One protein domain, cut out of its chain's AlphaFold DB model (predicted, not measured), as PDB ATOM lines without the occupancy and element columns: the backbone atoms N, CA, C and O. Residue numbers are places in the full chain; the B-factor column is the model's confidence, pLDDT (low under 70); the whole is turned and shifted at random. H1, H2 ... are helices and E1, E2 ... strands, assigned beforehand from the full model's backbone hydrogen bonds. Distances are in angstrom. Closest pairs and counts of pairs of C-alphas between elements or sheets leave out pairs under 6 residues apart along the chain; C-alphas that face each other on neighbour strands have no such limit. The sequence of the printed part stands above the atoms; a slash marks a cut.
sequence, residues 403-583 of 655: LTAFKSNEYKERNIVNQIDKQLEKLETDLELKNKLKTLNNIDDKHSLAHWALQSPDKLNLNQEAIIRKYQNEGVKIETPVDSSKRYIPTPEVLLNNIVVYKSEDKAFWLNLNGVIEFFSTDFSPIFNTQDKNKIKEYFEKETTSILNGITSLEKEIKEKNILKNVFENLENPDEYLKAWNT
ATOM      1  N   LEU A 403      34.843  42.467 -72.085       81.31
ATOM      2  CA  LEU A 403      34.170  43.541 -72.822       81.31
ATOM      3  C   LEU A 403      33.276  44.414 -71.924       81.31
ATOM      4  O   LEU A 403      33.260  45.632 -72.066       81.31
ATOM      5  N   THR A 404      32.546  43.805 -70.989       78.75
ATOM      6  CA  THR A 404      31.679  44.521 -70.040       78.75
ATOM      7  C   THR A 404      32.479  45.354 -69.038       78.75
ATOM      8  O   THR A 404      32.139  46.513 -68.820       78.75
ATOM      9  N   ALA A 405      33.562  44.796 -68.489       76.62
ATOM     10  CA  ALA A 405      34.465  45.476 -67.556       76.62
ATOM     11  C   ALA A 405      35.272  46.606 -68.222       76.62
ATOM     12  O   ALA A 405      35.617  47.608 -67.592       76.62
ATOM     13  N   PHE A 406      35.567  46.464 -69.516       82.25
ATOM     14  CA  PHE A 406      36.176  47.519 -70.315       82.25
ATOM     15  C   PHE A 406      35.194  48.670 -70.551       82.25
ATOM     16  O   PHE A 406      35.529  49.810 -70.256       82.25
ATOM     17  N   LYS A 407      33.958  48.375 -70.988       78.81
ATOM     18  CA  LYS A 407      32.914  49.388 -71.235       78.81
ATOM     19  C   LYS A 407      32.504  50.172 -69.986       78.81
ATOM     20  O   LYS A 407      32.080  51.313 -70.111       78.81
ATOM     21  N   SER A 408      32.601  49.577 -68.796       74.31
ATOM     22  CA  SER A 408      32.257  50.252 -67.539       74.31
ATOM     23  C   SER A 408      33.308  51.259 -67.062       74.31
ATOM     24  O   SER A 408      33.052  51.977 -66.100       74.31
ATOM     25  N   ASN A 409      34.489  51.301 -67.685       71.31
ATOM     26  CA  ASN A 409      35.581  52.196 -67.317       71.31
ATOM     27  C   ASN A 409      35.845  53.203 -68.449       71.31
ATOM     28  O   ASN A 409      36.101  52.816 -69.585       71.31
ATOM     29  N   GLU A 410      35.830  54.498 -68.138       69.88
ATOM     30  CA  GLU A 410      36.163  55.548 -69.108       69.88
ATOM     31  C   GLU A 410      37.688  55.730 -69.206       69.88
ATOM     32  O   GLU A 410      38.316  56.342 -68.335       69.88
ATOM     33  N   TYR A 411      38.301  55.202 -70.270       77.44
ATOM     34  CA  TYR A 411      39.727  55.389 -70.562       77.44
ATOM     35  C   TYR A 411      39.949  56.584 -71.494       77.44
ATOM     36  O   TYR A 411      39.268  56.744 -72.508       77.44
ATOM     37  N   LYS A 412      40.938  57.429 -71.179       72.38
ATOM     38  CA  LYS A 412      41.299  58.577 -72.031       72.38
ATOM     39  C   LYS A 412      42.163  58.129 -73.206       72.38
ATOM     40  O   LYS A 412      42.988  57.241 -73.035       72.38
ATOM     41  N   GLU A 413      42.063  58.838 -74.331       65.12
ATOM     42  CA  GLU A 413      42.676  58.530 -75.641       65.12
ATOM     43  C   GLU A 413      44.215  58.372 -75.695       65.12
ATOM     44  O   GLU A 413      44.756  58.177 -76.779       65.12
ATOM     45  N   ARG A 414      44.958  58.502 -74.584       72.31
ATOM     46  CA  ARG A 414      46.430  58.398 -74.581       72.31
ATOM     47  C   ARG A 414      46.978  57.632 -73.388       72.31
ATOM     48  O   ARG A 414      46.570  57.889 -72.251       72.31
ATOM     49  N   ASN A 415      48.013  56.832 -73.628       78.31
ATOM     50  CA  ASN A 415      48.746  56.065 -72.625       78.31
ATOM     51  C   ASN A 415      47.843  55.109 -71.825       78.31
ATOM     52  O   ASN A 415      47.857  55.138 -70.589       78.31
ATOM     53  N   ILE A 416      47.044  54.281 -72.504       79.75
ATOM     54  CA  ILE A 416      46.103  53.363 -71.835       79.75
ATOM     55  C   ILE A 416      46.790  52.400 -70.861       79.75
ATOM     56  O   ILE A 416      46.322  52.241 -69.735       79.75
ATOM     57  N   VAL A 417      47.943  51.841 -71.238       81.06
ATOM     58  CA  VAL A 417      48.712  50.922 -70.380       81.06
ATOM     59  C   VAL A 417      49.119  51.614 -69.072       81.06
ATOM     60  O   VAL A 417      48.844  51.099 -67.994       81.06
ATOM     61  N   ASN A 418      49.614  52.857 -69.144       82.31
ATOM     62  CA  ASN A 418      49.974  53.645 -67.956       82.31
ATOM     63  C   ASN A 418      48.761  54.020 -67.085       82.31
ATOM     64  O   ASN A 418      48.896  54.209 -65.875       82.31
ATOM     65  N   GLN A 419      47.577  54.199 -67.682       81.25
ATOM     66  CA  GLN A 419      46.346  54.438 -66.920       81.25
ATOM     67  C   GLN A 419      45.920  53.180 -66.156       81.25
ATOM     68  O   GLN A 419      45.518  53.291 -64.997       81.25
ATOM     69  N   ILE A 420      46.044  52.005 -66.782       83.00
ATOM     70  CA  ILE A 420      45.759  50.712 -66.149       83.00
ATOM     71  C   ILE A 420      46.765  50.440 -65.024       83.00
ATOM     72  O   ILE A 420      46.343  50.084 -63.927       83.00
ATOM     73  N   ASP A 421      48.056  50.705 -65.238       82.75
ATOM     74  CA  ASP A 421      49.102  50.529 -64.220       82.75
ATOM     75  C   ASP A 421      48.854  51.377 -62.971       82.75
ATOM     76  O   ASP A 421      48.844  50.860 -61.858       82.75
ATOM     77  N   LYS A 422      48.525  52.662 -63.138       83.81
ATOM     78  CA  LYS A 422      48.178  53.535 -62.002       83.81
ATOM     79  C   LYS A 422      46.937  53.077 -61.238       83.81
ATOM     80  O   LYS A 422      46.786  53.400 -60.060       83.81
ATOM     81  N   GLN A 423      45.997  52.415 -61.910       83.19
ATOM     82  CA  GLN A 423      44.820  51.847 -61.255       83.19
ATOM     83  C   GLN A 423      45.173  50.546 -60.522       83.19
ATOM     84  O   GLN A 423      44.701  50.355 -59.406       83.19
ATOM     85  N   LEU A 424      46.025  49.699 -61.109       84.44
ATOM     86  CA  LEU A 424      46.539  48.483 -60.474       84.44
ATOM     87  C   LEU A 424      47.334  48.804 -59.204       84.44
ATOM     88  O   LEU A 424      47.018  48.240 -58.163       84.44
ATOM     89  N   GLU A 425      48.252  49.775 -59.246       84.75
ATOM     90  CA  GLU A 425      49.033  50.203 -58.071       84.75
ATOM     91  C   GLU A 425      48.127  50.596 -56.894       84.75
ATOM     92  O   GLU A 425      48.342  50.174 -55.759       84.75
ATOM     93  N   LYS A 426      47.064  51.368 -57.158       84.88
ATOM     94  CA  LYS A 426      46.096  51.755 -56.120       84.88
ATOM     95  C   LYS A 426      45.367  50.545 -55.540       84.88
ATOM     96  O   LYS A 426      45.306  50.401 -54.321       84.88
ATOM     97  N   LEU A 427      44.848  49.665 -56.396       85.69
ATOM     98  CA  LEU A 427      44.113  48.476 -55.961       85.69
ATOM     99  C   LEU A 427      45.000  47.509 -55.163       85.69
ATOM    100  O   LEU A 427      44.538  46.932 -54.181       85.69
ATOM    101  N   GLU A 428      46.270  47.360 -55.542       84.75
ATOM    102  CA  GLU A 428      47.247  46.543 -54.817       84.75
ATOM    103  C   GLU A 428      47.549  47.120 -53.430       84.75
ATOM    104  O   GLU A 428      47.538  46.372 -52.448       84.75
ATOM    105  N   THR A 429      47.724  48.442 -53.309       81.94
ATOM    106  CA  THR A 429      47.908  49.086 -51.995       81.94
ATOM    107  C   THR A 429      46.684  48.929 -51.088       81.94
ATOM    108  O   THR A 429      46.825  48.610 -49.904       81.94
ATOM    109  N   ASP A 430      45.473  49.066 -51.637       80.94
ATOM    110  CA  ASP A 430      44.225  48.878 -50.891       80.94
ATOM    111  C   ASP A 430      44.030  47.416 -50.457       80.94
ATOM    112  O   ASP A 430      43.563  47.140 -49.344       80.94
ATOM    113  N   LEU A 431      44.426  46.463 -51.305       84.81
ATOM    114  CA  LEU A 431      44.406  45.037 -50.993       84.81
ATOM    115  C   LEU A 431      45.418  44.686 -49.894       84.81
ATOM    116  O   LEU A 431      45.089  43.928 -48.978       84.81
ATOM    117  N   GLU A 432      46.624  45.257 -49.928       78.94
ATOM    118  CA  GLU A 432      47.629  45.072 -48.877       78.94
ATOM    119  C   GLU A 432      47.121  45.595 -47.521       78.94
ATOM    120  O   GLU A 432      47.232  44.909 -46.500       78.94
ATOM    121  N   LEU A 433      46.488  46.773 -47.509       78.12
ATOM    122  CA  LEU A 433      45.867  47.346 -46.313       78.12
ATOM    123  C   LEU A 433      44.736  46.459 -45.769       78.12
ATOM    124  O   LEU A 433      44.713  46.161 -44.571       78.12
ATOM    125  N   LYS A 434      43.822  45.976 -46.621       78.69
ATOM    126  CA  LYS A 434      42.731  45.083 -46.185       78.69
ATOM    127  C   LYS A 434      43.231  43.722 -45.704       78.69
ATOM    128  O   LYS A 434      42.679  43.186 -44.744       78.69
ATOM    129  N   ASN A 435      44.290  43.177 -46.302       74.94
ATOM    130  CA  ASN A 435      44.910  41.936 -45.834       74.94
ATOM    131  C   ASN A 435      45.551  42.097 -44.448       74.94
ATOM    132  O   ASN A 435      45.386  41.219 -43.599       74.94
ATOM    133  N   LYS A 436      46.192  43.241 -44.167       72.00
ATOM    134  CA  LYS A 436      46.659  43.573 -42.809       72.00
ATOM    135  C   LYS A 436      45.483  43.618 -41.825       72.00
ATOM    136  O   LYS A 436      45.527  42.943 -40.800       72.00
ATOM    137  N   LEU A 437      44.381  44.290 -42.171       70.25
ATOM    138  CA  LEU A 437      43.166  44.329 -41.339       70.25
ATOM    139  C   LEU A 437      42.547  42.940 -41.093       70.25
ATOM    140  O   LEU A 437      42.123  42.645 -39.977       70.25
ATOM    141  N   LYS A 438      42.555  42.051 -42.095       72.88
ATOM    142  CA  LYS A 438      42.105  40.655 -41.954       72.88
ATOM    143  C   LYS A 438      42.912  39.897 -40.897       72.88
ATOM    144  O   LYS A 438      42.329  39.173 -40.097       72.88
ATOM    145  N   THR A 439      44.237  40.060 -40.879       64.88
ATOM    146  CA  THR A 439      45.084  39.414 -39.860       64.88
ATOM    147  C   THR A 439      44.846  39.967 -38.455       64.88
ATOM    148  O   THR A 439      44.921  39.214 -37.488       64.88
ATOM    149  N   LEU A 440      44.508  41.254 -38.345       64.19
ATOM    150  CA  LEU A 440      44.292  41.940 -37.070       64.19
ATOM    151  C   LEU A 440      42.984  41.531 -36.373       64.19
ATOM    152  O   LEU A 440      42.964  41.445 -35.146       64.19
ATOM    153  N   ASN A 441      41.926  41.241 -37.139       66.25
ATOM    154  CA  ASN A 441      40.587  40.899 -36.632       66.25
ATOM    155  C   ASN A 441      40.368  39.399 -36.341       66.25
ATOM    156  O   ASN A 441      39.251  38.992 -36.023       66.25
ATOM    157  N   ASN A 442      41.406  38.562 -36.434       68.19
ATOM    158  CA  ASN A 442      41.289  37.125 -36.185       68.19
ATOM    159  C   ASN A 442      41.228  36.800 -34.678       68.19
ATOM    160  O   ASN A 442      42.262  36.651 -34.026       68.19
ATOM    161  N   ILE A 443      40.018  36.653 -34.128       65.69
ATOM    162  CA  ILE A 443      39.807  36.334 -32.704       65.69
ATOM    163  C   ILE A 443      40.219  34.898 -32.343       65.69
ATOM    164  O   ILE A 443      40.403  34.594 -31.167       65.69
ATOM    165  N   ASP A 444      40.370  33.995 -33.314       66.50
ATOM    166  CA  ASP A 444      40.744  32.600 -33.048       66.50
ATOM    167  C   ASP A 444      42.261  32.417 -32.849       66.50
ATOM    168  O   ASP A 444      42.706  31.345 -32.425       66.50
ATOM    169  N   ASP A 445      43.077  33.449 -33.111       73.12
ATOM    170  CA  ASP A 445      44.512  33.419 -32.803       73.12
ATOM    171  C   ASP A 445      44.719  33.471 -31.282       73.12
ATOM    172  O   ASP A 445      44.660  34.542 -30.671       73.12
ATOM    173  N   LYS A 446      45.016  32.307 -30.685       69.56
ATOM    174  CA  LYS A 446      45.302  32.129 -29.249       69.56
ATOM    175  C   LYS A 446      46.408  33.048 -28.720       69.56
ATOM    176  O   LYS A 446      46.457  33.295 -27.518       69.56
ATOM    177  N   HIS A 447      47.280  33.546 -29.593       71.44
ATOM    178  CA  HIS A 447      48.415  34.396 -29.233       71.44
ATOM    179  C   HIS A 447      48.124  35.897 -29.389       71.44
ATOM    180  O   HIS A 447      48.999  36.721 -29.100       71.44
ATOM    181  N   SER A 448      46.927  36.260 -29.865       73.38
ATOM    182  CA  SER A 448      46.508  37.651 -30.044       73.38
ATOM    183  C   SER A 448      46.040  38.289 -28.733       73.38
ATOM    184  O   SER A 448      45.437  37.638 -27.874       73.38
ATOM    185  N   LEU A 449      46.266  39.598 -28.593       70.62
ATOM    186  CA  LEU A 449      45.804  40.362 -27.432       70.62
ATOM    187  C   LEU A 449      44.271  40.459 -27.402       70.62
ATOM    188  O   LEU A 449      43.684  40.479 -26.322       70.62
ATOM    189  N   ALA A 450      43.620  40.447 -28.571       71.38
ATOM    190  CA  ALA A 450      42.163  40.397 -28.692       71.38
ATOM    191  C   ALA A 450      41.566  39.068 -28.182       71.38
ATOM    192  O   ALA A 450      40.549  39.085 -27.488       71.38
ATOM    193  N   HIS A 451      42.210  37.923 -28.462       75.88
ATOM    194  CA  HIS A 451      41.790  36.623 -27.925       75.88
ATOM    195  C   HIS A 451      41.927  36.571 -26.403       75.88
ATOM    196  O   HIS A 451      41.015  36.122 -25.711       75.88
ATOM    197  N   TRP A 452      43.037  37.081 -25.863       75.38
ATOM    198  CA  TRP A 452      43.215  37.182 -24.415       75.38
ATOM    199  C   TRP A 452      42.167  38.095 -23.767       75.38
ATOM    200  O   TRP A 452      41.544  37.699 -22.781       75.38
ATOM    201  N   ALA A 453      41.894  39.261 -24.359       73.06
ATOM    202  CA  ALA A 453      40.879  40.191 -23.867       73.06
ATOM    203  C   ALA A 453      39.477  39.554 -23.818       73.06
ATOM    204  O   ALA A 453      38.706  39.839 -22.906       73.06
ATOM    205  N   LEU A 454      39.165  38.641 -24.747       75.19
ATOM    206  CA  LEU A 454      37.918  37.868 -24.751       75.19
ATOM    207  C   LEU A 454      37.867  36.781 -23.658       75.19
ATOM    208  O   LEU A 454      36.784  36.411 -23.193       75.19
ATOM    209  N   GLN A 455      39.017  36.242 -23.240       74.19
ATOM    210  CA  GLN A 455      39.090  35.236 -22.175       74.19
ATOM    211  C   GLN A 455      39.084  35.835 -20.765       74.19
ATOM    212  O   GLN A 455      38.667  35.139 -19.836       74.19
ATOM    213  N   SER A 456      39.460  37.107 -20.617       74.50
ATOM    214  CA  SER A 456      39.459  37.826 -19.339       74.50
ATOM    215  C   SER A 456      38.078  37.802 -18.647       74.50
ATOM    216  O   SER A 456      37.053  37.975 -19.314       74.50
ATOM    217  N   PRO A 457      38.011  37.574 -17.319       63.34
ATOM    218  CA  PRO A 457      36.756  37.600 -16.558       63.34
ATOM    219  C   PRO A 457      36.210  39.023 -16.320       63.34
ATOM    220  O   PRO A 457      35.008  39.193 -16.078       63.34
ATOM    221  N   ASP A 458      37.067  40.043 -16.418       72.25
ATOM    222  CA  ASP A 458      36.743  41.432 -16.082       72.25
ATOM    223  C   ASP A 458      36.436  42.298 -17.310       72.25
ATOM    224  O   ASP A 458      36.997  42.120 -18.392       72.25
ATOM    225  N   LYS A 459      35.547  43.284 -17.119       79.12
ATOM    226  CA  LYS A 459      35.232  44.311 -18.125       79.12
ATOM    227  C   LYS A 459      36.438  45.226 -18.292       79.12
ATOM    228  O   LYS A 459      36.931  45.759 -17.297       79.12
ATOM    229  N   LEU A 460      36.860  45.467 -19.528       80.56
ATOM    230  CA  LEU A 460      37.961  46.387 -19.792       80.56
ATOM    231  C   LEU A 460      37.452  47.827 -19.793       80.56
ATOM    232  O   LEU A 460      36.407  48.144 -20.366       80.56
ATOM    233  N   ASN A 461      38.197  48.715 -19.140       80.94
ATOM    234  CA  ASN A 461      37.934  50.146 -19.221       80.94
ATOM    235  C   ASN A 461      38.449  50.729 -20.553       80.94
ATOM    236  O   ASN A 461      39.223  50.098 -21.275       80.94
ATOM    237  N   LEU A 462      38.027  51.954 -20.875       81.38
ATOM    238  CA  LEU A 462      38.344  52.606 -22.152       81.38
ATOM    239  C   LEU A 462      39.862  52.708 -22.412       81.38
ATOM    240  O   LEU A 462      40.306  52.526 -23.542       81.38
ATOM    241  N   ASN A 463      40.663  52.930 -21.366       82.19
ATOM    242  CA  ASN A 463      42.119  53.039 -21.477       82.19
ATOM    243  C   ASN A 463      42.781  51.667 -21.667       82.19
ATOM    244  O   ASN A 463      43.695  51.527 -22.476       82.19
ATOM    245  N   GLN A 464      42.301  50.638 -20.966       82.38
ATOM    246  CA  GLN A 464      42.749  49.254 -21.133       82.38
ATOM    247  C   GLN A 464      42.451  48.748 -22.546       82.38
ATOM    248  O   GLN A 464      43.320  48.162 -23.191       82.38
ATOM    249  N   GLU A 465      41.254  49.026 -23.066       80.81
ATOM    250  CA  GLU A 465      40.900  48.665 -24.436       80.81
ATOM    251  C   GLU A 465      41.736  49.440 -25.465       80.81
ATOM    252  O   GLU A 465      42.151  48.865 -26.471       80.81
ATOM    253  N   ALA A 466      42.058  50.710 -25.204       81.00
ATOM    254  CA  ALA A 466      42.926  51.500 -26.076       81.00
ATOM    255  C   ALA A 466      44.344  50.923 -26.157       81.00
ATOM    256  O   ALA A 466      44.924  50.865 -27.243       81.00
ATOM    257  N   ILE A 467      44.882  50.449 -25.026       81.25
ATOM    258  CA  ILE A 467      46.187  49.777 -24.955       81.25
ATOM    259  C   ILE A 467      46.171  48.496 -25.788       81.25
ATOM    260  O   ILE A 467      47.045  48.298 -26.630       81.25
ATOM    261  N   ILE A 468      45.144  47.664 -25.606       79.31
ATOM    262  CA  ILE A 468      44.992  46.410 -26.353       79.31
ATOM    263  C   ILE A 468      44.848  46.683 -27.848       79.31
ATOM    264  O   ILE A 468      45.544  46.058 -28.640       79.31
ATOM    265  N   ARG A 469      44.008  47.642 -28.253       75.44
ATOM    266  CA  ARG A 469      43.820  48.000 -29.668       75.44
ATOM    267  C   ARG A 469      45.095  48.516 -30.311       75.44
ATOM    268  O   ARG A 469      45.416  48.106 -31.423       75.44
ATOM    269  N   LYS A 470      45.823  49.405 -29.634       80.88
ATOM    270  CA  LYS A 470      47.063  49.963 -30.174       80.88
ATOM    271  C   LYS A 470      48.123  48.878 -30.346       80.88
ATOM    272  O   LYS A 470      48.665  48.733 -31.437       80.88
ATOM    273  N   TYR A 471      48.370  48.074 -29.315       79.62
ATOM    274  CA  TYR A 471      49.383  47.021 -29.388       79.62
ATOM    275  C   TYR A 471      48.982  45.868 -30.313       79.62
ATOM    276  O   TYR A 471      49.842  45.319 -30.998       79.62
ATOM    277  N   GLN A 472      47.688  45.564 -30.442       73.88
ATOM    278  CA  GLN A 472      47.187  44.659 -31.478       73.88
ATOM    279  C   GLN A 472      47.471  45.224 -32.883       73.88
ATOM    280  O   GLN A 472      47.985  44.491 -33.723       73.88
ATOM    281  N   ASN A 473      47.219  46.519 -33.131       69.75
ATOM    282  CA  ASN A 473      47.518  47.185 -34.411       69.75
ATOM    283  C   ASN A 473      49.019  47.206 -34.746       69.75
ATOM    284  O   ASN A 473      49.390  47.138 -35.915       69.75
ATOM    285  N   GLU A 474      49.882  47.271 -33.733       71.00
ATOM    286  CA  GLU A 474      51.341  47.184 -33.881       71.00
ATOM    287  C   GLU A 474      51.850  45.734 -34.009       71.00
ATOM    288  O   GLU A 474      53.050  45.503 -34.168       71.00
ATOM    289  N   GLY A 475      50.951  44.741 -33.978       69.38
ATOM    290  CA  GLY A 475      51.278  43.324 -34.146       69.38
ATOM    291  C   GLY A 475      51.957  42.685 -32.930       69.38
ATOM    292  O   GLY A 475      52.627  41.658 -33.078       69.38
ATOM    293  N   VAL A 476      51.804  43.277 -31.743       75.00
ATOM    294  CA  VAL A 476      52.346  42.772 -30.474       75.00
ATOM    295  C   VAL A 476      51.547  41.545 -30.031       75.00
ATOM    296  O   VAL A 476      50.319  41.583 -29.953       75.00
ATOM    297  N   LYS A 477      52.245  40.447 -29.730       77.19
ATOM    298  CA  LYS A 477      51.647  39.169 -29.306       77.19
ATOM    299  C   LYS A 477      51.974  38.840 -27.850       77.19
ATOM    300  O   LYS A 477      52.771  39.529 -27.211       77.19
ATOM    301  N   ILE A 478      51.346  37.787 -27.330       74.19
ATOM    302  CA  ILE A 478      51.569  37.306 -25.956       74.19
ATOM    303  C   ILE A 478      52.822  36.427 -25.870       74.19
ATOM    304  O   ILE A 478      53.543  36.460 -24.881       74.19
ATOM    305  N   GLU A 479      53.129  35.670 -26.920       76.81
ATOM    306  CA  GLU A 479      54.321  34.822 -26.952       76.81
ATOM    307  C   GLU A 479      55.564  35.556 -27.447       76.81
ATOM    308  O   GLU A 479      55.480  36.512 -28.222       76.81
ATOM    309  N   THR A 480      56.726  35.056 -27.024       75.81
ATOM    310  CA  THR A 480      58.028  35.550 -27.461       75.81
ATOM    311  C   THR A 480      58.153  35.416 -28.985       75.81
ATOM    312  O   THR A 480      58.101  34.300 -29.508       75.81
ATOM    313  N   PRO A 481      58.320  36.524 -29.723       72.94
ATOM    314  CA  PRO A 481      58.423  36.487 -31.167       72.94
ATOM    315  C   PRO A 481      59.770  35.885 -31.570       72.94
ATOM    316  O   PRO A 481      60.788  36.098 -30.917       72.94
ATOM    317  N   VAL A 482      59.778  35.155 -32.690       71.75
ATOM    318  CA  VAL A 482      61.004  34.593 -33.293       71.75
ATOM    319  C   VAL A 482      61.982  35.705 -33.703       71.75
ATOM    320  O   VAL A 482      63.194  35.520 -33.697       71.75
ATOM    321  N   ASP A 483      61.441  36.874 -34.045       72.62
ATOM    322  CA  ASP A 483      62.185  38.076 -34.400       72.62
ATOM    323  C   ASP A 483      62.494  38.903 -33.144       72.62
ATOM    324  O   ASP A 483      61.591  39.473 -32.525       72.62
ATOM    325  N   SER A 484      63.779  39.001 -32.792       70.94
ATOM    326  CA  SER A 484      64.257  39.740 -31.617       70.94
ATOM    327  C   SER A 484      63.993  41.250 -31.675       70.94
ATOM    328  O   SER A 484      64.169  41.929 -30.666       70.94
ATOM    329  N   SER A 485      63.597  41.795 -32.831       73.38
ATOM    330  CA  SER A 485      63.226  43.209 -32.971       73.38
ATOM    331  C   SER A 485      61.795  43.519 -32.516       73.38
ATOM    332  O   SER A 485      61.444  44.687 -32.333       73.38
ATOM    333  N   LYS A 486      60.957  42.495 -32.312       77.81
ATOM    334  CA  LYS A 486      59.538  42.669 -31.990       77.81
ATOM    335  C   LYS A 486      59.278  42.676 -30.488       77.81
ATOM    336  O   LYS A 486      59.863  41.918 -29.719       77.81
ATOM    337  N   ARG A 487      58.338  43.530 -30.078       77.19
ATOM    338  CA  ARG A 487      57.840  43.607 -28.698       77.19
ATOM    339  C   ARG A 487      56.767  42.544 -28.469       77.19
ATOM    340  O   ARG A 487      56.013  42.218 -29.385       77.19
ATOM    341  N   TYR A 488      56.680  42.037 -27.243       82.25
ATOM    342  CA  TYR A 488      55.633  41.111 -26.808       82.25
ATOM    343  C   TYR A 488      55.249  41.371 -25.356       82.25
ATOM    344  O   TYR A 488      56.023  41.959 -24.597       82.25
ATOM    345  N   ILE A 489      54.039  40.959 -24.984       81.81
ATOM    346  CA  ILE A 489      53.476  41.162 -23.649       81.81
ATOM    347  C   ILE A 489      53.163  39.778 -23.059       81.81
ATOM    348  O   ILE A 489      52.056  39.279 -23.256       81.81
ATOM    349  N   PRO A 490      54.109  39.148 -22.336       76.19
ATOM    350  CA  PRO A 490      53.945  37.778 -21.839       76.19
ATOM    351  C   PRO A 490      52.817  37.630 -20.817       76.19
ATOM    352  O   PRO A 490      52.187  36.581 -20.727       76.19
ATOM    353  N   THR A 491      52.542  38.687 -20.054       79.56
ATOM    354  CA  THR A 491      51.496  38.714 -19.025       79.56
ATOM    355  C   THR A 491      50.680  40.002 -19.147       79.56
ATOM    356  O   THR A 491      50.987  40.980 -18.454       79.56
ATOM    357  N   PRO A 492      49.656  40.043 -20.025       80.12
ATOM    358  CA  PRO A 492      48.860  41.252 -20.266       80.12
ATOM    359  C   PRO A 492      48.166  41.795 -19.010       80.12
ATOM    360  O   PRO A 492      48.054  43.007 -18.848       80.12
ATOM    361  N   GLU A 493      47.794  40.920 -18.072       79.94
ATOM    362  CA  GLU A 493      47.217  41.290 -16.771       79.94
ATOM    363  C   GLU A 493      48.114  42.251 -15.979       79.94
ATOM    364  O   GLU A 493      47.637  43.233 -15.412       79.94
ATOM    365  N   VAL A 494      49.429  42.011 -15.975       79.56
ATOM    366  CA  VAL A 494      50.400  42.832 -15.230       79.56
ATOM    367  C   VAL A 494      50.487  44.240 -15.811       79.56
ATOM    368  O   VAL A 494      50.603  45.209 -15.060       79.56
ATOM    369  N   LEU A 495      50.413  44.353 -17.139       80.75
ATOM    370  CA  LEU A 495      50.433  45.632 -17.842       80.75
ATOM    371  C   LEU A 495      49.141  46.423 -17.597       80.75
ATOM    372  O   LEU A 495      49.186  47.627 -17.354       80.75
ATOM    373  N   LEU A 496      47.993  45.748 -17.650       81.12
ATOM    374  CA  LEU A 496      46.680  46.395 -17.625       81.12
ATOM    375  C   LEU A 496      46.171  46.713 -16.214       81.12
ATOM    376  O   LEU A 496      45.347  47.617 -16.069       81.12
ATOM    377  N   ASN A 497      46.664  46.021 -15.182       78.56
ATOM    378  CA  ASN A 497      46.316  46.304 -13.783       78.56
ATOM    379  C   ASN A 497      47.184  47.410 -13.160       78.56
ATOM    380  O   ASN A 497      46.756  48.048 -12.203       78.56
ATOM    381  N   ASN A 498      48.367  47.688 -13.722       77.19
ATOM    382  CA  ASN A 498      49.320  48.681 -13.208       77.19
ATOM    383  C   ASN A 498      49.458  49.905 -14.134       77.19
ATOM    384  O   ASN A 498      50.560  50.386 -14.396       77.19
ATOM    385  N   ILE A 499      48.340  50.406 -14.663       79.12
ATOM    386  CA  ILE A 499      48.325  51.551 -15.586       79.12
ATOM    387  C   ILE A 499      48.640  52.845 -14.821       79.12
ATOM    388  O   ILE A 499      47.827  53.325 -14.033       79.12
ATOM    389  N   VAL A 500      49.792  53.456 -15.112       81.38
ATOM    390  CA  VAL A 500      50.171  54.785 -14.604       81.38
ATOM    391  C   VAL A 500      49.974  55.823 -15.708       81.38
ATOM    392  O   VAL A 500      50.803  55.963 -16.610       81.38
ATOM    393  N   VAL A 501      48.861  56.557 -15.656       82.12
ATOM    394  CA  VAL A 501      48.570  57.631 -16.619       82.12
ATOM    395  C   VAL A 501      49.422  58.858 -16.287       82.12
ATOM    396  O   VAL A 501      49.299  59.430 -15.208       82.12
ATOM    397  N   TYR A 502      50.276  59.271 -17.225       83.12
ATOM    398  CA  TYR A 502      51.111  60.469 -17.108       83.12
ATOM    399  C   TYR A 502      50.318  61.749 -17.402       83.12
ATOM    400  O   TYR A 502      50.431  62.737 -16.677       83.12
ATOM    401  N   LYS A 503      49.502  61.733 -18.465       83.75
ATOM    402  CA  LYS A 503      48.650  62.856 -18.886       83.75
ATOM    403  C   LYS A 503      47.380  62.331 -19.554       83.75
ATOM    404  O   LYS A 503      47.469  61.430 -20.382       83.75
ATOM    405  N   SER A 504      46.225  62.910 -19.230       81.00
ATOM    406  CA  SER A 504      44.942  62.599 -19.877       81.00
ATOM    407  C   SER A 504      44.450  63.790 -20.704       81.00
ATOM    408  O   SER A 504      44.577  64.934 -20.268       81.00
ATOM    409  N   GLU A 505      43.890  63.516 -21.878       82.62
ATOM    410  CA  GLU A 505      43.252  64.451 -22.815       82.62
ATOM    411  C   GLU A 505      41.847  63.908 -23.180       82.62
ATOM    412  O   GLU A 505      41.549  62.751 -22.892       82.62
ATOM    413  N   ASP A 506      40.965  64.716 -23.786       77.25
ATOM    414  CA  ASP A 506      39.533  64.373 -23.982       77.25
ATOM    415  C   ASP A 506      39.289  63.005 -24.647       77.25
ATOM    416  O   ASP A 506      38.355  62.286 -24.293       77.25
ATOM    417  N   LYS A 507      40.124  62.640 -25.625       81.25
ATOM    418  CA  LYS A 507      40.033  61.377 -26.377       81.25
ATOM    419  C   LYS A 507      41.378  60.666 -26.515       81.25
ATOM    420  O   LYS A 507      41.611  59.932 -27.477       81.25
ATOM    421  N   ALA A 508      42.297  60.935 -25.601       84.56
ATOM    422  CA  ALA A 508      43.618  60.337 -25.632       84.56
ATOM    423  C   ALA A 508      44.268  60.369 -24.254       84.56
ATOM    424  O   ALA A 508      43.919  61.172 -23.393       84.56
ATOM    425  N   PHE A 509      45.265  59.524 -24.045       87.06
ATOM    426  CA  PHE A 509      46.086  59.580 -22.847       87.06
ATOM    427  C   PHE A 509      47.523  59.173 -23.150       87.06
ATOM    428  O   PHE A 509      47.825  58.512 -24.142       87.06
ATOM    429  N   TRP A 510      48.417  59.583 -22.260       86.62
ATOM    430  CA  TRP A 510      49.825  59.233 -22.274       86.62
ATOM    431  C   TRP A 510      50.111  58.298 -21.100       86.62
ATOM    432  O   TRP A 510      49.865  58.652 -19.944       86.62
ATOM    433  N   LEU A 511      50.614  57.103 -21.395       86.25
ATOM    434  CA  LEU A 511      50.931  56.050 -20.433       86.25
ATOM    435  C   LEU A 511      52.416  56.097 -20.067       86.25
ATOM    436  O   LEU A 511      53.250  56.192 -20.963       86.25
ATOM    437  N   ASN A 512      52.755  55.996 -18.779       83.38
ATOM    438  CA  ASN A 512      54.139  55.834 -18.331       83.38
ATOM    439  C   ASN A 512      54.461  54.351 -18.096       83.38
ATOM    440  O   ASN A 512      53.937  53.725 -17.178       83.38
ATOM    441  N   LEU A 513      55.369  53.817 -18.903       81.75
ATOM    442  CA  LEU A 513      55.907  52.464 -18.825       81.75
ATOM    443  C   LEU A 513      57.291  52.506 -18.166       81.75
ATOM    444  O   LEU A 513      58.312  52.348 -18.833       81.75
ATOM    445  N   ASN A 514      57.331  52.775 -16.857       78.62
ATOM    446  CA  ASN A 514      58.564  52.819 -16.054       78.62
ATOM    447  C   ASN A 514      59.687  53.691 -16.660       78.62
ATOM    448  O   ASN A 514      60.849  53.289 -16.701       78.62
ATOM    449  N   GLY A 515      59.342  54.895 -17.126       75.94
ATOM    450  CA  GLY A 515      60.276  55.881 -17.684       75.94
ATOM    451  C   GLY A 515      60.093  56.157 -19.179       75.94
ATOM    452  O   GLY A 515      60.618  57.155 -19.668       75.94
ATOM    453  N   VAL A 516      59.317  55.335 -19.897       79.00
ATOM    454  CA  VAL A 516      58.924  55.576 -21.299       79.00
ATOM    455  C   VAL A 516      57.485  56.084 -21.346       79.00
ATOM    456  O   VAL A 516      56.587  55.426 -20.830       79.00
ATOM    457  N   ILE A 517      57.255  57.243 -21.967       86.50
ATOM    458  CA  ILE A 517      55.915  57.828 -22.105       86.50
ATOM    459  C   ILE A 517      55.388  57.542 -23.511       86.50
ATOM    460  O   ILE A 517      56.026  57.901 -24.499       86.50
ATOM    461  N   GLU A 518      54.217  56.919 -23.606       84.75
ATOM    462  CA  GLU A 518      53.637  56.471 -24.870       84.75
ATOM    463  C   GLU A 518      52.191  56.964 -25.047       84.75
ATOM    464  O   GLU A 518      51.401  56.942 -24.108       84.75
ATOM    465  N   PHE A 519      51.848  57.429 -26.254       86.56
ATOM    466  CA  PHE A 519      50.523  57.965 -26.594       86.56
ATOM    467  C   PHE A 519      49.513  56.867 -26.950       86.56
ATOM    468  O   PHE A 519      49.845  55.952 -27.708       86.56
ATOM    469  N   PHE A 520      48.267  57.017 -26.500       84.81
ATOM    470  CA  PHE A 520      47.131  56.159 -26.834       84.81
ATOM    471  C   PHE A 520      45.896  57.005 -27.170       84.81
ATOM    472  O   PHE A 520      45.547  57.920 -26.429       84.81
ATOM    473  N   SER A 521      45.218  56.677 -28.275       81.38
ATOM    474  CA  SER A 521      43.930  57.279 -28.651       81.38
ATOM    475  C   SER A 521      42.775  56.451 -28.092       81.38
ATOM    476  O   SER A 521      42.803  55.225 -28.179       81.38
ATOM    477  N   THR A 522      41.750  57.117 -27.564       79.56
ATOM    478  CA  THR A 522      40.480  56.520 -27.117       79.56
ATOM    479  C   THR A 522      39.313  56.874 -28.045       79.56
ATOM    480  O   THR A 522      38.154  56.703 -27.668       79.56
ATOM    481  N   ASP A 523      39.587  57.375 -29.257       76.62
ATOM    482  CA  ASP A 523      38.566  57.703 -30.264       76.62
ATOM    483  C   ASP A 523      38.098  56.448 -31.022       76.62
ATOM    484  O   ASP A 523      38.361  56.254 -32.208       76.62
ATOM    485  N   PHE A 524      37.445  55.541 -30.298       74.00
ATOM    486  CA  PHE A 524      36.830  54.332 -30.840       74.00
ATOM    487  C   PHE A 524      35.616  53.928 -29.999       74.00
ATOM    488  O   PHE A 524      35.476  54.313 -28.840       74.00
ATOM    489  N   SER A 525      34.723  53.120 -30.575       74.94
ATOM    490  CA  SER A 525      33.604  52.537 -29.824       74.94
ATOM    491  C   SER A 525      34.090  51.320 -29.033       74.94
ATOM    492  O   SER A 525      34.567  50.379 -29.673       74.94
ATOM    493  N   PRO A 526      34.007  51.315 -27.689       73.62
ATOM    494  CA  PRO A 526      34.521  50.218 -26.878       73.62
ATOM    495  C   PRO A 526      33.725  48.928 -27.117       73.62
ATOM    496  O   PRO A 526      32.493  48.937 -27.089       73.62
ATOM    497  N   ILE A 527      34.440  47.832 -27.360       73.25
ATOM    498  CA  ILE A 527      33.915  46.490 -27.639       73.25
ATOM    499  C   ILE A 527      33.972  45.625 -26.373       73.25
ATOM    500  O   ILE A 527      33.053  44.853 -26.116       73.25
ATOM    501  N   PHE A 528      35.016  45.769 -25.549       73.94
ATOM    502  CA  PHE A 528      35.256  44.930 -24.365       73.94
ATOM    503  C   PHE A 528      34.664  45.526 -23.071       73.94
ATOM    504  O   PHE A 528      34.993  45.106 -21.960       73.94
ATOM    505  N   ASN A 529      33.748  46.491 -23.204       71.00
ATOM    506  CA  ASN A 529      33.012  47.105 -22.092       71.00
ATOM    507  C   ASN A 529      31.879  46.215 -21.531       71.00
ATOM    508  O   ASN A 529      31.219  46.584 -20.555       71.00
ATOM    509  N   THR A 530      31.640  45.051 -22.141       69.44
ATOM    510  CA  THR A 530      30.608  44.077 -21.769       69.44
ATOM    511  C   THR A 530      31.230  42.732 -21.388       69.44
ATOM    512  O   THR A 530      32.254  42.339 -21.932       69.44
ATOM    513  N   GLN A 531      30.589  41.998 -20.471       67.75
ATOM    514  CA  GLN A 531      30.950  40.605 -20.143       67.75
ATOM    515  C   GLN A 531      30.321  39.586 -21.110       67.75
ATOM    516  O   GLN A 531      30.596  38.390 -21.024       67.75
ATOM    517  N   ASP A 532      29.459  40.045 -22.022       74.56
ATOM    518  CA  ASP A 532      28.793  39.201 -23.012       74.56
ATOM    519  C   ASP A 532      29.756  38.831 -24.150       74.56
ATOM    520  O   ASP A 532      29.894  39.550 -25.145       74.56
ATOM    521  N   LYS A 533      30.429  37.686 -23.986       73.31
ATOM    522  CA  LYS A 533      31.409  37.157 -24.946       73.31
ATOM    523  C   LYS A 533      30.816  36.920 -26.342       73.31
ATOM    524  O   LYS A 533      31.554  37.002 -27.322       73.31
ATOM    525  N   ASN A 534      29.505  36.681 -26.460       73.19
ATOM    526  CA  ASN A 534      28.858  36.439 -27.753       73.19
ATOM    527  C   ASN A 534      28.732  37.727 -28.577       73.19
ATOM    528  O   ASN A 534      29.052  37.717 -29.761       73.19
ATOM    529  N   LYS A 535      28.377  38.860 -27.953       74.25
ATOM    530  CA  LYS A 535      28.308  40.166 -28.643       74.25
ATOM    531  C   LYS A 535      29.660  40.635 -29.173       74.25
ATOM    532  O   LYS A 535      29.737  41.223 -30.250       74.25
ATOM    533  N   ILE A 536      30.725  40.374 -28.415       71.38
ATOM    534  CA  ILE A 536      32.099  40.681 -28.830       71.38
ATOM    535  C   ILE A 536      32.466  39.834 -30.052       71.38
ATOM    536  O   ILE A 536      32.996  40.361 -31.028       71.38
ATOM    537  N   LYS A 537      32.125  38.540 -30.035       74.44
ATOM    538  CA  LYS A 537      32.378  37.626 -31.152       74.44
ATOM    539  C   LYS A 537      31.617  38.027 -32.426       74.44
ATOM    540  O   LYS A 537      32.232  38.122 -33.484       74.44
ATOM    541  N   GLU A 538      30.331  38.365 -32.314       77.25
ATOM    542  CA  GLU A 538      29.497  38.815 -33.443       77.25
ATOM    543  C   GLU A 538      30.050  40.071 -34.142       77.25
ATOM    544  O   GLU A 538      30.011  40.169 -35.372       77.25
ATOM    545  N   TYR A 539      30.590  41.036 -33.385       77.69
ATOM    546  CA  TYR A 539      31.173  42.261 -33.949       77.69
ATOM    547  C   TYR A 539      32.353  41.956 -34.884       77.69
ATOM    548  O   TYR A 539      32.388  42.409 -36.030       77.69
ATOM    549  N   PHE A 540      33.303  41.154 -34.409       74.75
ATOM    550  CA  PHE A 540      34.487  40.786 -35.180       74.75
ATOM    551  C   PHE A 540      34.156  39.823 -36.331       74.75
ATOM    552  O   PHE A 540      34.764  39.937 -37.393       74.75
ATOM    553  N   GLU A 541      33.177  38.921 -36.188       77.19
ATOM    554  CA  GLU A 541      32.692  38.072 -37.291       77.19
ATOM    555  C   GLU A 541      32.098  38.915 -38.437       77.19
ATOM    556  O   GLU A 541      32.403  38.688 -39.616       77.19
ATOM    557  N   LYS A 542      31.309  39.948 -38.108       78.31
ATOM    558  CA  LYS A 542      30.739  40.886 -39.088       78.31
ATOM    559  C   LYS A 542      31.816  41.709 -39.802       78.31
ATOM    560  O   LYS A 542      31.788  41.817 -41.030       78.31
ATOM    561  N   GLU A 543      32.775  42.254 -39.058       77.62
ATOM    562  CA  GLU A 543      33.920  42.986 -39.622       77.62
ATOM    563  C   GLU A 543      34.797  42.084 -40.504       77.62
ATOM    564  O   GLU A 543      35.164  42.461 -41.617       77.62
ATOM    565  N   THR A 544      35.056  40.847 -40.075       77.81
ATOM    566  CA  THR A 544      35.837  39.865 -40.846       77.81
ATOM    567  C   THR A 544      35.152  39.528 -42.167       77.81
ATOM    568  O   THR A 544      35.802  39.500 -43.212       77.81
ATOM    569  N   THR A 545      33.830  39.352 -42.156       79.38
ATOM    570  CA  THR A 545      33.039  39.087 -43.368       79.38
ATOM    571  C   THR A 545      33.066  40.277 -44.335       79.38
ATOM    572  O   THR A 545      33.247  40.094 -45.540       79.38
ATOM    573  N   SER A 546      32.954  41.506 -43.822       82.12
ATOM    574  CA  SER A 546      33.062  42.739 -44.618       82.12
ATOM    575  C   SER A 546      34.440  42.879 -45.281       82.12
ATOM    576  O   SER A 546      34.541  43.146 -46.482       82.12
ATOM    577  N   ILE A 547      35.512  42.622 -44.525       80.56
ATOM    578  CA  ILE A 547      36.892  42.663 -45.024       80.56
ATOM    579  C   ILE A 547      37.120  41.586 -46.091       80.56
ATOM    580  O   ILE A 547      37.686  41.891 -47.140       80.56
ATOM    581  N   LEU A 548      36.646  40.354 -45.874       82.00
ATOM    582  CA  LEU A 548      36.769  39.251 -46.836       82.00
ATOM    583  C   LEU A 548      36.040  39.536 -48.155       82.00
ATOM    584  O   LEU A 548      36.611  39.318 -49.224       82.00
ATOM    585  N   ASN A 549      34.819  40.074 -48.097       84.00
ATOM    586  CA  ASN A 549      34.082  40.481 -49.295       84.00
ATOM    587  C   ASN A 549      34.825  41.587 -50.057       84.00
ATOM    588  O   ASN A 549      34.951  41.507 -51.278       84.00
ATOM    589  N   GLY A 550      35.373  42.574 -49.337       83.94
ATOM    590  CA  GLY A 550      36.175  43.646 -49.927       83.94
ATOM    591  C   GLY A 550      37.482  43.161 -50.566       83.94
ATOM    592  O   GLY A 550      37.868  43.666 -51.615       83.94
ATOM    593  N   ILE A 551      38.154  42.171 -49.973       84.19
ATOM    594  CA  ILE A 551      39.335  41.532 -50.575       84.19
ATOM    595  C   ILE A 551      38.929  40.799 -51.857       84.19
ATOM    596  O   ILE A 551      39.529  41.025 -52.900       84.19
ATOM    597  N   THR A 552      37.859  40.005 -51.808       84.50
ATOM    598  CA  THR A 552      37.388  39.220 -52.963       84.50
ATOM    599  C   THR A 552      36.999  40.117 -54.147       84.50
ATOM    600  O   THR A 552      37.283  39.787 -55.298       84.50
ATOM    601  N   SER A 553      36.375  41.275 -53.890       84.75
ATOM    602  CA  SER A 553      36.065  42.248 -54.945       84.75
ATOM    603  C   SER A 553      37.317  42.891 -55.542       84.75
ATOM    604  O   SER A 553      37.397  43.013 -56.762       84.75
ATOM    605  N   LEU A 554      38.302  43.255 -54.710       85.88
ATOM    606  CA  LEU A 554      39.564  43.839 -55.178       85.88
ATOM    607  C   LEU A 554      40.384  42.830 -55.992       85.88
ATOM    608  O   LEU A 554      40.882  43.174 -57.057       85.88
ATOM    609  N   GLU A 555      40.473  41.571 -55.553       85.19
ATOM    610  CA  GLU A 555      41.159  40.501 -56.294       85.19
ATOM    611  C   GLU A 555      40.536  40.273 -57.675       85.19
ATOM    612  O   GLU A 555      41.246  40.084 -58.666       85.19
ATOM    613  N   LYS A 556      39.200  40.323 -57.758       86.12
ATOM    614  CA  LYS A 556      38.479  40.221 -59.028       86.12
ATOM    615  C   LYS A 556      38.807  41.394 -59.954       86.12
ATOM    616  O   LYS A 556      39.135  41.162 -61.116       86.12
ATOM    617  N   GLU A 557      38.764  42.623 -59.449       84.75
ATOM    618  CA  GLU A 557      39.049  43.824 -60.243       84.75
ATOM    619  C   GLU A 557      40.513  43.873 -60.716       84.75
ATOM    620  O   GLU A 557      40.783  44.162 -61.883       84.75
ATOM    621  N   ILE A 558      41.463  43.497 -59.852       86.62
ATOM    622  CA  ILE A 558      42.887  43.365 -60.199       86.62
ATOM    623  C   ILE A 558      43.075  42.328 -61.310       86.62
ATOM    624  O   ILE A 558      43.827  42.557 -62.259       86.62
ATOM    625  N   LYS A 559      42.383  41.186 -61.235       86.06
ATOM    626  CA  LYS A 559      42.447  40.152 -62.274       86.06
ATOM    627  C   LYS A 559      41.904  40.660 -63.613       86.06
ATOM    628  O   LYS A 559      42.534  40.433 -64.643       86.06
ATOM    629  N   GLU A 560      40.775  41.363 -63.605       85.12
ATOM    630  CA  GLU A 560      40.177  41.955 -64.809       85.12
ATOM    631  C   GLU A 560      41.098  43.013 -65.442       85.12
ATOM    632  O   GLU A 560      41.333  42.975 -66.651       85.12
ATOM    633  N   LYS A 561      41.702  43.898 -64.636       84.62
ATOM    634  CA  LYS A 561      42.646  44.923 -65.118       84.62
ATOM    635  C   LYS A 561      43.972  44.341 -65.614       84.62
ATOM    636  O   LYS A 561      44.506  44.838 -66.600       84.62
ATOM    637  N   ASN A 562      44.474  43.260 -65.019       84.56
ATOM    638  CA  ASN A 562      45.659  42.558 -65.528       84.56
ATOM    639  C   ASN A 562      45.407  41.895 -66.890       84.56
ATOM    640  O   ASN A 562      46.265  41.937 -67.772       84.56
ATOM    641  N   ILE A 563      44.221  41.312 -67.096       85.62
ATOM    642  CA  ILE A 563      43.832  40.771 -68.407       85.62
ATOM    643  C   ILE A 563      43.721  41.906 -69.431       85.62
ATOM    644  O   ILE A 563      44.219  41.767 -70.546       85.62
ATOM    645  N   LEU A 564      43.119  43.036 -69.046       85.25
ATOM    646  CA  LEU A 564      43.012  44.226 -69.891       85.25
ATOM    647  C   LEU A 564      44.386  44.772 -70.297       85.25
ATOM    648  O   LEU A 564      44.611  45.034 -71.476       85.25
ATOM    649  N   LYS A 565      45.312  44.891 -69.340       84.69
ATOM    650  CA  LYS A 565      46.697  45.305 -69.584       84.69
ATOM    651  C   LYS A 565      47.364  44.411 -70.627       84.69
ATOM    652  O   LYS A 565      47.851  44.914 -71.629       84.69
ATOM    653  N   ASN A 566      47.288  43.096 -70.441       85.38
ATOM    654  CA  ASN A 566      47.874  42.115 -71.352       85.38
ATOM    655  C   ASN A 566      47.278  42.211 -72.774       85.38
ATOM    656  O   ASN A 566      47.999  42.103 -73.762       85.38
ATOM    657  N   VAL A 567      45.969  42.467 -72.907       84.69
ATOM    658  CA  VAL A 567      45.347  42.696 -74.224       84.69
ATOM    659  C   VAL A 567      45.960  43.911 -74.916       84.69
ATOM    660  O   VAL A 567      46.331  43.804 -76.079       84.69
ATOM    661  N   PHE A 568      46.104  45.037 -74.214       84.06
ATOM    662  CA  PHE A 568      46.664  46.252 -74.806       84.06
ATOM    663  C   PHE A 568      48.181  46.182 -75.019       84.06
ATOM    664  O   PHE A 568      48.652  46.717 -76.008       84.06
ATOM    665  N   GLU A 569      48.956  45.495 -74.179       83.81
ATOM    666  CA  GLU A 569      50.410  45.327 -74.374       83.81
ATOM    667  C   GLU A 569      50.771  44.502 -75.615       83.81
ATOM    668  O   GLU A 569      51.846  44.683 -76.180       83.81
ATOM    669  N   ASN A 570      49.877  43.614 -76.057       82.81
ATOM    670  CA  ASN A 570      50.085  42.798 -77.253       82.81
ATOM    671  C   ASN A 570      49.650  43.491 -78.559       82.81
ATOM    672  O   ASN A 570      49.778  42.888 -79.624       82.81
ATOM    673  N   LEU A 571      49.120  44.716 -78.499       83.12
ATOM    674  CA  LEU A 571      48.759  45.499 -79.685       83.12
ATOM    675  C   LEU A 571      49.945  46.365 -80.129       83.12
ATOM    676  O   LEU A 571      50.593  46.996 -79.298       83.12
ATOM    677  N   GLU A 572      50.196  46.455 -81.440       75.56
ATOM    678  CA  GLU A 572      51.309  47.254 -81.986       75.56
ATOM    679  C   GLU A 572      51.205  48.749 -81.635       75.56
ATOM    680  O   GLU A 572      52.217  49.388 -81.348       75.56
ATOM    681  N   ASN A 573      49.987  49.311 -81.626       81.44
ATOM    682  CA  ASN A 573      49.735  50.695 -81.211       81.44
ATOM    683  C   ASN A 573      48.441  50.826 -80.377       81.44
ATOM    684  O   ASN A 573      47.381  51.159 -80.912       81.44
ATOM    685  N   PRO A 574      48.508  50.596 -79.056       79.44
ATOM    686  CA  PRO A 574      47.342  50.512 -78.163       79.44
ATOM    687  C   PRO A 574      46.448  51.762 -78.175       79.44
ATOM    688  O   PRO A 574      45.223  51.667 -78.079       79.44
ATOM    689  N   ASP A 575      47.061  52.938 -78.328       80.06
ATOM    690  CA  ASP A 575      46.367  54.225 -78.321       80.06
ATOM    691  C   ASP A 575      45.560  54.450 -79.614       80.06
ATOM    692  O   ASP A 575      44.496  55.069 -79.576       80.06
ATOM    693  N   GLU A 576      45.999  53.904 -80.755       81.12
ATOM    694  CA  GLU A 576      45.224  53.949 -82.006       81.12
ATOM    695  C   GLU A 576      43.959  53.092 -81.935       81.12
ATOM    696  O   GLU A 576      42.899  53.536 -82.378       81.12
ATOM    697  N   TYR A 577      44.047  51.898 -81.344       82.44
ATOM    698  CA  TYR A 577      42.891  51.021 -81.138       82.44
ATOM    699  C   TYR A 577      41.875  51.646 -80.177       82.44
ATOM    700  O   TYR A 577      40.671  51.589 -80.430       82.44
ATOM    701  N   LEU A 578      42.342  52.301 -79.110       81.62
ATOM    702  CA  LEU A 578      41.465  53.015 -78.184       81.62
ATOM    703  C   LEU A 578      40.809  54.236 -78.840       81.62
ATOM    704  O   LEU A 578      39.614  54.469 -78.664       81.62
ATOM    705  N   LYS A 579      41.571  55.007 -79.620       81.38
ATOM    706  CA  LYS A 579      41.034  56.147 -80.368       81.38
ATOM    707  C   LYS A 579      39.975  55.697 -81.376       81.38
ATOM    708  O   LYS A 579      38.923  56.323 -81.459       81.38
ATOM    709  N   ALA A 580      40.221  54.598 -82.088       79.94
ATOM    710  CA  ALA A 580      39.249  53.998 -82.996       79.94
ATOM    711  C   ALA A 580      37.977  53.554 -82.250       79.94
ATOM    712  O   ALA A 580      36.869  53.874 -82.678       79.94
ATOM    713  N   TRP A 581      38.121  52.897 -81.096       80.50
ATOM    714  CA  TRP A 581      36.998  52.491 -80.245       80.50
ATOM    715  C   TRP A 581      36.148  53.671 -79.761       80.50
ATOM    716  O   TRP A 581      34.925  53.616 -79.807       80.50
ATOM    717  N   ASN A 582      36.775  54.775 -79.357       79.19
ATOM    718  CA  ASN A 582      36.047  55.961 -78.902       79.19
ATOM    719  C   ASN A 582      35.268  56.658 -80.032       79.19
ATOM    720  O   ASN A 582      34.286  57.337 -79.757       79.19
ATOM    721  N   THR A 583      35.653  56.449 -81.296       76.12
ATOM    722  CA  THR A 583      34.909  56.935 -82.474       76.12
ATOM    723  C   THR A 583      33.788  55.993 -82.938       76.12
ATOM    724  O   THR A 583      33.144  56.253 -83.951       76.12
TER     725      THR A 583
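Overview. This is residues 403 to 583 of the 655 residues of an uncharacterized protein of Moheibacter lacus (UniProt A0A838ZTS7). A small head, in which the three-stranded sheet E1 E2 E3 has H4 across one face and the short helices H3 and H5 are near H4, sits at one end of a long arm made by H2 and H6, which run side by side and opposite ways. At the far end of the arm H7 packs across the end of H2, and H1 is near H6. The printed part has 181 residues with seven named helices and three named strands, in the order H1 H2 H3 H4 H5 E1 E2 E3 H6 H7; the sheet runs E1 - E2 - E3, all antiparallel, and the class is mostly helix. The whole is only just loose, close to extended, with a radius of gyration of the C-alphas of 23.5 A, and its elongated outline spans 70 by 37 by 37 A.

Arrangement. E1, residues 501 to 505, E2, residues 508 to 513, and E3, residues 516 to 521, form a meander, each strand the antiparallel neighbour of the one before. In the hairpin E1 and E2, N 502 and O 510 are within hydrogen-bond range at 2.8 A; in the hairpin E2 and E3, N 511 and O 518 are, at 2.8 A. H4, residues 462 to 473, is on one face of the sheet at a height of 9.0 A, making two layers, a helix on one face of a sheet. It runs across the strands, at 76 degrees to E2 on the local plane; its closest C-alphas to E3 are those of Ala 466 and Phe 520, 6.3 A apart. H3, residues 449 to 455, touches residues 468 to 472 of H4 alone, at a steep tilt of 50 degrees, opposite ways; the closest C-alphas, of Leu 449 and Gln 472, are 6.1 A apart. H5, residues 492 to 497, is close to H4 but not clearly touching, the closest C-alphas being those of Gln 464 and Leu 496 at 6.0 A. H2, residues 416 to 440, touches H6, residues 533 to 569, at a shallow tilt of 20 degrees, opposite ways, closest at the C-alphas of Val 417 and Lys 565, 6.0 A. H7, residues 574 to 582, touches residues 416 to 417 of H2 alone, about perpendicular at 85 degrees, closest at the C-alphas of Ile 416 and Asp 575, 6.5 A. H1, residues 403 to 407, is close to H6 but not clearly touching, with the C-alphas of Ala 405 and Glu 560 closest at 7.3 A. H4 and H6 are apart. Every O i to N i+4 pair is within hydrogen-bond range in H1, H3, H4, H5, H6 and H7, and 20 of 21 are in H2.

Along the chain. E2 and E3 measure 16.1 A and 16.8 A from first to last C-alpha, H4 16.2 A, H2 36.6 A and H6 53.6 A. H1 begins at C-alpha 403, (34.170, 43.541, -72.822); H6 begins at C-alpha 533, (31.409, 37.157, -24.946); H7 ends at C-alpha 582, (36.047, 55.961, -78.902).

Size, cuts and confidence. The two C-alphas farthest apart, of Asn 498 and Thr 583, are 71.2 A apart. The printed part has no cut. The links H4 to H5, with 18 residues, and E3 to H6, with 11, are long. Mean pLDDT of the printed part is 78.4; 14 residues are under 70, among them residues 439 to 444 and 530 to 531.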